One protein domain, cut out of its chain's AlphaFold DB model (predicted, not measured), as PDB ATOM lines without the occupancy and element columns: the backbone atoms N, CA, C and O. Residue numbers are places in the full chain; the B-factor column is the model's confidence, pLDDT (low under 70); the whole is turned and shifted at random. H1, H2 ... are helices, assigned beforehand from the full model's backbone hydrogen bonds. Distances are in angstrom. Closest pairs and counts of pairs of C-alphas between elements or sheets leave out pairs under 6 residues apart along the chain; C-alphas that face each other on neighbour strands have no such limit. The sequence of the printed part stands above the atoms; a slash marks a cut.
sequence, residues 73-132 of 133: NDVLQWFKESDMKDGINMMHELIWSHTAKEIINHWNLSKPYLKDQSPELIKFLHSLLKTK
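AT A GLANCE: This is residues 73 to 132 of the 133 residues of an uncharacterized protein of Chryseobacterium aquifrigidense (UniProt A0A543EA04). Around an open middle, three helices, H4, H3 and H1, run roughly lengthwise with their centres at the corners of a triangle, H3 running against the other two. The short helix H2 makes the corner between H1 and H3 at one end, and the loop of residues 107 to 118 crosses from H3 to H4 at the other. Contacts between the helices are few. The printed part has 60 residues with four named helices, H1, H2, H3 and H4 along the chain, and no named strand; its class is all helix. It is compact, with a radius of gyration of the C-alphas of 11.6 A, yet elongated in outline, with spans of 33 by 20 by 19 A.

IN THESE COORDINATES: Begin with the longest helix, H4, residues 119 to 130: find C-alpha 119 at (-86.655, 5.323, -68.478) and run 16.9 A to C-alpha 130 at (-78.894, 13.702, -80.945). Go back to residues 98 to 106 for H3, which is 12.6 A long. Just before it, residues 90 to 96 form H2, 9.5 A long. The printed part begins with H1, residues 73 to 83, which runs 15.7 A from C-alpha 73 at (-88.821, -4.869, -83.138) to C-alpha 83.

HOW THE PARTS SIT: Start at H4 and look toward H3: they are close but not clearly touching, and their closest C-alphas, those of His 106 and Leu 121, are 6.2 A apart. H3 and H4 run opposite ways at a steep tilt of 38 degrees. From H3 pass to H2, again close but not clearly touching, with the closest C-alphas, those of Leu 94 and Ala 100, 4.9 A apart and the lines about perpendicular at 87 degrees. H2 and H1 touch, with the closest C-alphas, those of Asp 83 and Met 90, 5.6 A apart. They run opposite ways at a steep tilt of 68 degrees, only just short of about perpendicular. H1 is apart from H3 and from H4, and H2 is apart from H4. In H1 and H3 every O i to N i+4 pair is within hydrogen-bond range; in H2 it is 2 of 3 and in H4 6 of 8.

THE WHOLE: Look for the two C-alphas farthest apart at Gly 87 and Ser 110, 33.5 A from each other. The printed part has no cut. The link from H3 to H4 is long, with 12 residues; the link from H1 to H2 is short, with 6, and the link from H2 to H3 is tight, with 1. In the B-factor column the mean pLDDT of the printed part is 73.2; it falls under 70 in residues 82 to 103 and 130 to 132, and its mean over H2 is 49.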
ATOM      1  N   ASN A  73     -89.206  -4.480 -81.775       89.81
ATOM      2  CA  ASN A  73     -88.821  -4.869 -83.138       89.81
ATOM      3  C   ASN A  73     -88.844  -3.684 -84.121       89.81
ATOM      4  O   ASN A  73     -87.992  -3.624 -85.007       89.81
ATOM      5  N   ASP A  74     -89.767  -2.734 -83.955       92.06
ATOM      6  CA  ASP A  74     -89.788  -1.494 -84.732       92.06
ATOM      7  C   ASP A  74     -88.538  -0.662 -84.430       92.06
ATOM      8  O   ASP A  74     -87.907  -0.155 -85.349       92.06
ATOM      9  N   VAL A  75     -88.111  -0.598 -83.165       88.69
ATOM     10  CA  VAL A  75     -86.858   0.070 -82.773       88.69
ATOM     11  C   VAL A  75     -85.648  -0.568 -83.471       88.69
ATOM     12  O   VAL A  75     -84.807   0.156 -84.001       88.69
ATOM     13  N   LEU A  76     -85.566  -1.907 -83.545       83.31
ATOM     14  CA  LEU A  76     -84.496  -2.586 -84.304       83.31
ATOM     15  C   LEU A  76     -84.535  -2.247 -85.792       83.31
ATOM     16  O   LEU A  76     -83.494  -2.009 -86.405       83.31
ATOM     17  N   GLN A  77     -85.726  -2.268 -86.391       85.75
ATOM     18  CA  GLN A  77     -85.876  -1.963 -87.809       85.75
ATOM     19  C   GLN A  77     -85.496  -0.512 -88.097       85.75
ATOM     20  O   GLN A  77     -84.805  -0.251 -89.076       85.75
ATOM     21  N   TRP A  78     -85.889   0.410 -87.222       86.38
ATOM     22  CA  TRP A  78     -85.513   1.812 -87.308       86.38
ATOM     23  C   TRP A  78     -83.991   1.998 -87.302       86.38
ATOM     24  O   TRP A  78     -83.483   2.716 -88.163       86.38
ATOM     25  N   PHE A  79     -83.256   1.303 -86.424       77.50
ATOM     26  CA  PHE A  79     -81.788   1.292 -86.476       77.50
ATOM     27  C   PHE A  79     -81.282   0.831 -87.845       77.50
ATOM     28  O   PHE A  79     -80.550   1.556 -88.517       77.50
ATOM     29  N   LYS A  80     -81.757  -0.328 -88.310       74.19
ATOM     30  CA  LYS A  80     -81.344  -0.910 -89.593       74.19
ATOM     31  C   LYS A  80     -81.598   0.020 -90.788       74.19
ATOM     32  O   LYS A  80     -80.767   0.093 -91.688       74.19
ATOM     33  N   GLU A  81     -82.741   0.704 -90.821       73.19
ATOM     34  CA  GLU A  81     -83.108   1.609 -91.918       73.19
ATOM     35  C   GLU A  81     -82.402   2.962 -91.837       73.19
ATOM     36  O   GLU A  81     -82.138   3.578 -92.873       73.19
ATOM     37  N   SER A  82     -82.052   3.421 -90.632       64.38
ATOM     38  CA  SER A  82     -81.254   4.634 -90.476       64.38
ATOM     39  C   SER A  82     -79.814   4.466 -90.968       64.38
ATOM     40  O   SER A  82     -79.260   5.408 -91.524       64.38
ATOM     41  N   ASP A  83     -79.254   3.260 -90.864       58.12
ATOM     42  CA  ASP A  83     -77.853   2.969 -91.195       58.12
ATOM     43  C   ASP A  83     -77.599   2.825 -92.704       58.12
ATOM     44  O   ASP A  83     -76.491   3.050 -93.190       58.12
ATOM     45  N   MET A  84     -78.624   2.463 -93.483       48.81
ATOM     46  CA  MET A  84     -78.487   2.290 -94.935       48.81
ATOM     47  C   MET A  84     -78.236   3.607 -95.687       48.81
ATOM     48  O   MET A  84     -77.790   3.563 -96.833       48.81
ATOM     49  N   LYS A  85     -78.511   4.769 -95.077       50.34
ATOM     50  CA  LYS A  85     -78.327   6.078 -95.725       50.34
ATOM     51  C   LYS A  85     -76.910   6.645 -95.601       50.34
ATOM     52  O   LYS A  85     -76.497   7.354 -96.512       50.34
ATOM     53  N   ASP A  86     -76.157   6.271 -94.565       50.88
ATOM     54  CA  ASP A  86     -74.849   6.878 -94.261       50.88
ATOM     55  C   ASP A  86     -73.646   5.977 -94.600       50.88
ATOM     56  O   ASP A  86     -72.505   6.286 -94.264       50.88
ATOM     57  N   GLY A  87     -73.863   4.856 -95.301       43.00
ATOM     58  CA  GLY A  87     -72.792   4.001 -95.844       43.00
ATOM     59  C   GLY A  87     -71.941   3.256 -94.805       43.00
ATOM     60  O   GLY A  87     -71.143   2.393 -95.176       43.00
ATOM     61  N   ILE A  88     -72.135   3.528 -93.515       49.38
ATOM     62  CA  ILE A  88     -71.502   2.838 -92.395       49.38
ATOM     63  C   ILE A  88     -72.568   1.963 -91.742       49.38
ATOM     64  O   ILE A  88     -73.571   2.434 -91.218       49.38
ATOM     65  N   ASN A  89     -72.352   0.653 -91.818       52.03
ATOM     66  CA  ASN A  89     -73.232  -0.368 -91.275       52.03
ATOM     67  C   ASN A  89     -73.191  -0.294 -89.736       52.03
ATOM     68  O   ASN A  89     -72.408  -1.000 -89.104       52.03
ATOM     69  N   MET A  90     -73.996   0.579 -89.128       49.50
ATOM     70  CA  MET A  90     -74.051   0.758 -87.675       49.50
ATOM     71  C   MET A  90     -74.544  -0.517 -86.986       49.50
ATOM     72  O   MET A  90     -74.112  -0.771 -85.881       49.50
ATOM     73  N   MET A  91     -75.310  -1.407 -87.633       48.34
ATOM     74  CA  MET A  91     -75.506  -2.786 -87.148       48.34
ATOM     75  C   MET A  91     -74.185  -3.562 -87.005       48.34
ATOM     76  O   MET A  91     -74.028  -4.309 -86.048       48.34
ATOM     77  N   HIS A  92     -73.211  -3.372 -87.895       48.72
ATOM     78  CA  HIS A  92     -71.877  -3.970 -87.771       48.72
ATOM     79  C   HIS A  92     -71.045  -3.306 -86.655       48.72
ATOM     80  O   HIS A  92     -70.281  -3.995 -85.993       48.72
ATOM     81  N   GLU A  93     -71.223  -2.013 -86.365       50.12
ATOM     82  CA  GLU A  93     -70.591  -1.363 -85.199       50.12
ATOM     83  C   GLU A  93     -71.348  -1.595 -83.879       50.12
ATOM     84  O   GLU A  93     -70.739  -1.689 -82.821       50.12
ATOM     85  N   LEU A  94     -72.667  -1.767 -83.907       50.69
ATOM     86  CA  LEU A  94     -73.528  -2.076 -82.768       50.69
ATOM     87  C   LEU A  94     -73.268  -3.513 -82.325       50.69
ATOM     88  O   LEU A  94     -72.900  -3.724 -81.177       50.69
ATOM     89  N   ILE A  95     -73.335  -4.491 -83.234       50.81
ATOM     90  CA  ILE A  95     -73.056  -5.907 -82.930       50.81
ATOM     91  C   ILE A  95     -71.654  -6.097 -82.308       50.81
ATOM     92  O   ILE A  95     -71.462  -7.028 -81.524       50.81
ATOM     93  N   TRP A  96     -70.698  -5.202 -82.596       44.12
ATOM     94  CA  TRP A  96     -69.322  -5.258 -82.084       44.12
ATOM     95  C   TRP A  96     -68.965  -4.211 -81.010       44.12
ATOM     96  O   TRP A  96     -67.887  -4.306 -80.419       44.12
ATOM     97  N   SER A  97     -69.839  -3.252 -80.693       57.53
ATOM     98  CA  SER A  97     -69.604  -2.268 -79.627       57.53
ATOM     99  C   SER A  97     -70.166  -2.751 -78.291       57.53
ATOM    100  O   SER A  97     -71.141  -3.500 -78.218       57.53
ATOM    101  N   HIS A  98     -69.564  -2.287 -77.192       57.22
ATOM    102  CA  HIS A  98     -70.124  -2.477 -75.846       57.22
ATOM    103  C   HIS A  98     -71.566  -1.944 -75.749       57.22
ATOM    104  O   HIS A  98     -72.391  -2.502 -75.031       57.22
ATOM    105  N   THR A  99     -71.886  -0.942 -76.566       58.66
ATOM    106  CA  THR A  99     -73.155  -0.227 -76.597       58.66
ATOM    107  C   THR A  99     -74.349  -1.106 -76.981       58.66
ATOM    108  O   THR A  99     -75.372  -1.033 -76.309       58.66
ATOM    109  N   ALA A 100     -74.272  -1.994 -77.983       62.44
ATOM    110  CA  ALA A 100     -75.445  -2.827 -78.308       62.44
ATOM    111  C   ALA A 100     -75.689  -3.956 -77.310       62.44
ATOM    112  O   ALA A 100     -76.839  -4.321 -77.064       62.44
ATOM    113  N   LYS A 101     -74.624  -4.487 -76.697       64.12
ATOM    114  CA  LYS A 101     -74.769  -5.407 -75.564       64.12
ATOM    115  C   LYS A 101     -75.462  -4.721 -74.391       64.12
ATOM    116  O   LYS A 101     -76.352  -5.320 -73.798       64.12
ATOM    117  N   GLU A 102     -75.103  -3.476 -74.085       65.25
ATOM    118  CA  GLU A 102     -75.785  -2.680 -73.058       65.25
ATOM    119  C   GLU A 102     -77.258  -2.441 -73.413       65.25
ATOM    120  O   GLU A 102     -78.126  -2.713 -72.588       65.25
ATOM    121  N   ILE A 103     -77.564  -2.046 -74.655       67.19
ATOM    122  CA  ILE A 103     -78.947  -1.867 -75.131       67.19
ATOM    123  C   ILE A 103     -79.775  -3.134 -74.913       67.19
ATOM    124  O   ILE A 103     -80.819  -3.074 -74.270       67.19
ATOM    125  N   ILE A 104     -79.301  -4.280 -75.413       70.88
ATOM    126  CA  ILE A 104     -80.015  -5.561 -75.321       70.88
ATOM    127  C   ILE A 104     -80.194  -5.985 -73.858       70.88
ATOM    128  O   ILE A 104     -81.253  -6.489 -73.496       70.88
ATOM    129  N   ASN A 105     -79.205  -5.741 -72.995       75.88
ATOM    130  CA  ASN A 105     -79.304  -6.063 -71.568       75.88
ATOM    131  C   ASN A 105     -80.337  -5.200 -70.828       75.88
ATOM    132  O   ASN A 105     -80.883  -5.633 -69.814       75.88
ATOM    133  N   HIS A 106     -80.611  -3.991 -71.321       79.81
ATOM    134  CA  HIS A 106     -81.631  -3.104 -70.764       79.81
ATOM    135  C   HIS A 106     -83.024  -3.322 -71.366       79.81
ATOM    136  O   HIS A 106     -83.991  -2.724 -70.888       79.81
ATOM    137  N   TRP A 107     -83.155  -4.181 -72.379       86.38
ATOM    138  CA  TRP A 107     -84.448  -4.521 -72.960       86.38
ATOM    139  C   TRP A 107     -85.228  -5.452 -72.052       86.38
ATOM    140  O   TRP A 107     -84.825  -6.580 -71.766       86.38
ATOM    141  N   ASN A 108     -86.418  -5.013 -71.670       88.88
ATOM    142  CA  ASN A 108     -87.384  -5.894 -71.062       88.88
ATOM    143  C   ASN A 108     -88.182  -6.611 -72.157       88.88
ATOM    144  O   ASN A 108     -89.222  -6.128 -72.602       88.88
ATOM    145  N   LEU A 109     -87.705  -7.792 -72.560       88.12
ATOM    146  CA  LEU A 109     -88.344  -8.612 -73.595       88.12
ATOM    147  C   LEU A 109     -89.737  -9.135 -73.203       88.12
ATOM    148  O   LEU A 109     -90.487  -9.560 -74.078       88.12
ATOM    149  N   SER A 110     -90.119  -9.089 -71.918       91.94
ATOM    150  CA  SER A 110     -91.489  -9.420 -71.502       91.94
ATOM    151  C   SER A 110     -92.482  -8.291 -71.801       91.94
ATOM    152  O   SER A 110     -93.686  -8.480 -71.642       91.94
ATOM    153  N   LYS A 111     -91.989  -7.109 -72.182       93.50
ATOM    154  CA  LYS A 111     -92.776  -5.923 -72.509       93.50
ATOM    155  C   LYS A 111     -92.491  -5.534 -73.960       93.50
ATOM    156  O   LYS A 111     -91.430  -4.994 -74.249       93.50
ATOM    157  N   PRO A 112     -93.398  -5.816 -74.901       93.25
ATOM    158  CA  PRO A 112     -93.083  -5.658 -76.316       93.25
ATOM    159  C   PRO A 112     -93.062  -4.196 -76.776       93.25
ATOM    160  O   PRO A 112     -92.408  -3.891 -77.771       93.25
ATOM    161  N   TYR A 113     -93.759  -3.297 -76.077       95.06
ATOM    162  CA  TYR A 113     -93.846  -1.888 -76.451       95.06
ATOM    163  C   TYR A 113     -92.680  -1.072 -75.902       95.06
ATOM    164  O   TYR A 113     -92.207  -1.294 -74.783       95.06
ATOM    165  N   LEU A 114     -92.265  -0.073 -76.682       94.25
ATOM    166  CA  LEU A 114     -91.226   0.875 -76.298       94.25
ATOM    167  C   LEU A 114     -91.635   1.683 -75.061       94.25
ATOM    168  O   LEU A 114     -90.849   1.808 -74.127       94.25
ATOM    169  N   LYS A 115     -92.880   2.172 -75.011       94.94
ATOM    170  CA  LYS A 115     -93.389   2.982 -73.890       94.94
ATOM    171  C   LYS A 115     -93.335   2.286 -72.526       94.94
ATOM    172  O   LYS A 115     -93.292   2.964 -71.505       94.94
ATOM    173  N   ASP A 116     -93.316   0.954 -72.507       95.94
ATOM    174  CA  ASP A 116     -93.336   0.169 -71.272       95.94
ATOM    175  C   ASP A 116     -91.925  -0.148 -70.739       95.94
ATOM    176  O   ASP A 116     -91.786  -0.761 -69.668       95.94
ATOM    177  N   GLN A 117     -90.883   0.244 -71.479       93.12
ATOM    178  CA  GLN A 117     -89.484   0.026 -71.121       93.12
ATOM    179  C   GLN A 117     -89.001   0.955 -70.004       93.12
ATOM    180  O   GLN A 117     -89.677   1.903 -69.602       93.12
ATOM    181  N   SER A 118     -87.803   0.675 -69.483       91.50
ATOM    182  CA  SER A 118     -87.211   1.504 -68.440       91.50
ATOM    183  C   SER A 118     -86.888   2.919 -68.953       91.50
ATOM    184  O   SER A 118     -86.460   3.084 -70.102       91.50
ATOM    185  N   PRO A 119     -87.039   3.961 -68.115       91.12
ATOM    186  CA  PRO A 119     -86.655   5.323 -68.478       91.12
ATOM    187  C   PRO A 119     -85.190   5.450 -68.909       91.12
ATOM    188  O   PRO A 119     -84.871   6.287 -69.751       91.12
ATOM    189  N   GLU A 120     -84.297   4.633 -68.345       87.31
ATOM    190  CA  GLU A 120     -82.874   4.589 -68.689       87.31
ATOM    191  C   GLU A 120     -82.676   4.165 -70.145       87.31
ATOM    192  O   GLU A 120     -81.942   4.832 -70.875       87.31
ATOM    193  N   LEU A 121     -83.384   3.120 -70.588       87.62
ATOM    194  CA  LEU A 121     -83.336   2.680 -71.979       87.62
ATOM    195  C   LEU A 121     -83.887   3.762 -72.913       87.62
ATOM    196  O   LEU A 121     -83.268   4.053 -73.932       87.62
ATOM    197  N   ILE A 122     -85.010   4.394 -72.558       90.94
ATOM    198  CA  ILE A 122     -85.590   5.479 -73.366       90.94
ATOM    199  C   ILE A 122     -84.611   6.645 -73.513       90.94
ATOM    200  O   ILE A 122     -84.385   7.116 -74.626       90.94
ATOM    201  N   LYS A 123     -83.994   7.097 -72.415       87.88
ATOM    202  CA  LYS A 123     -82.990   8.174 -72.442       87.88
ATOM    203  C   LYS A 123     -81.782   7.800 -73.286       87.88
ATOM    204  O   LYS A 123     -81.283   8.632 -74.042       87.88
ATOM    205  N   PHE A 124     -81.323   6.559 -73.162       84.56
ATOM    206  CA  PHE A 124     -80.216   6.052 -73.949       84.56
ATOM    207  C   PHE A 124     -80.558   6.076 -75.453       84.56
ATOM    208  O   PHE A 124     -79.849   6.712 -76.231       84.56
ATOM    209  N   LEU A 125     -81.687   5.480 -75.858       85.06
ATOM    210  CA  LEU A 125     -82.145   5.455 -77.254       85.06
ATOM    211  C   LEU A 125     -82.367   6.866 -77.813       85.06
ATOM    212  O   LEU A 125     -82.001   7.151 -78.950       85.06
ATOM    213  N   HIS A 126     -82.913   7.771 -77.002       86.50
ATOM    214  CA  HIS A 126     -83.084   9.177 -77.362       86.50
ATOM    215  C   HIS A 126     -81.749   9.896 -77.583       86.50
ATOM    216  O   HIS A 126     -81.634  10.712 -78.493       86.50
ATOM    217  N   SER A 127     -80.711   9.580 -76.803       81.69
ATOM    218  CA  SER A 127     -79.388  10.194 -76.978       81.69
ATOM    219  C   SER A 127     -78.761   9.864 -78.340       81.69
ATOM    220  O   SER A 127     -78.102  10.722 -78.923       81.69
ATOM    221  N   LEU A 128     -79.069   8.684 -78.894       78.00
ATOM    222  CA  LEU A 128     -78.640   8.265 -80.231       78.00
ATOM    223  C   LEU A 128     -79.297   9.070 -81.364       78.00
ATOM    224  O   LEU A 128     -78.774   9.096 -82.475       78.00
ATOM    225  N   LEU A 129     -80.425   9.743 -81.103       75.62
ATOM    226  CA  LEU A 129     -81.011  10.705 -82.045       75.62
ATOM    227  C   LEU A 129     -80.153  11.960 -82.161       75.62
ATOM    228  O   LEU A 129     -79.968  12.495 -83.248       75.62
ATOM    229  N   LYS A 130     -79.633  12.436 -81.027       64.50
ATOM    230  CA  LYS A 130     -78.894  13.702 -80.945       64.50
ATOM    231  C   LYS A 130     -77.507  13.610 -81.557       64.50
ATOM    232  O   LYS A 130     -77.001  14.611 -82.034       64.50
ATOM    233  N   THR A 131     -76.910  12.423 -81.573       58.88
ATOM    234  CA  THR A 131     -75.631  12.176 -82.250       58.88
ATOM    235  C   THR A 131     -75.750  12.104 -83.778       58.88
ATOM    236  O   THR A 131     -74.728  11.950 -84.435       58.88
ATOM    237  N   LYS A 132     -76.965  12.194 -84.347       53.41
ATOM    238  CA  LYS A 132     -77.226  12.205 -85.801       53.41
ATOM    239  C   LYS A 132     -77.390  13.618 -86.404       53.41
ATOM    240  O   LYS A 132     -77.618  13.712 -87.607       53.41
TER     241      LYS A 132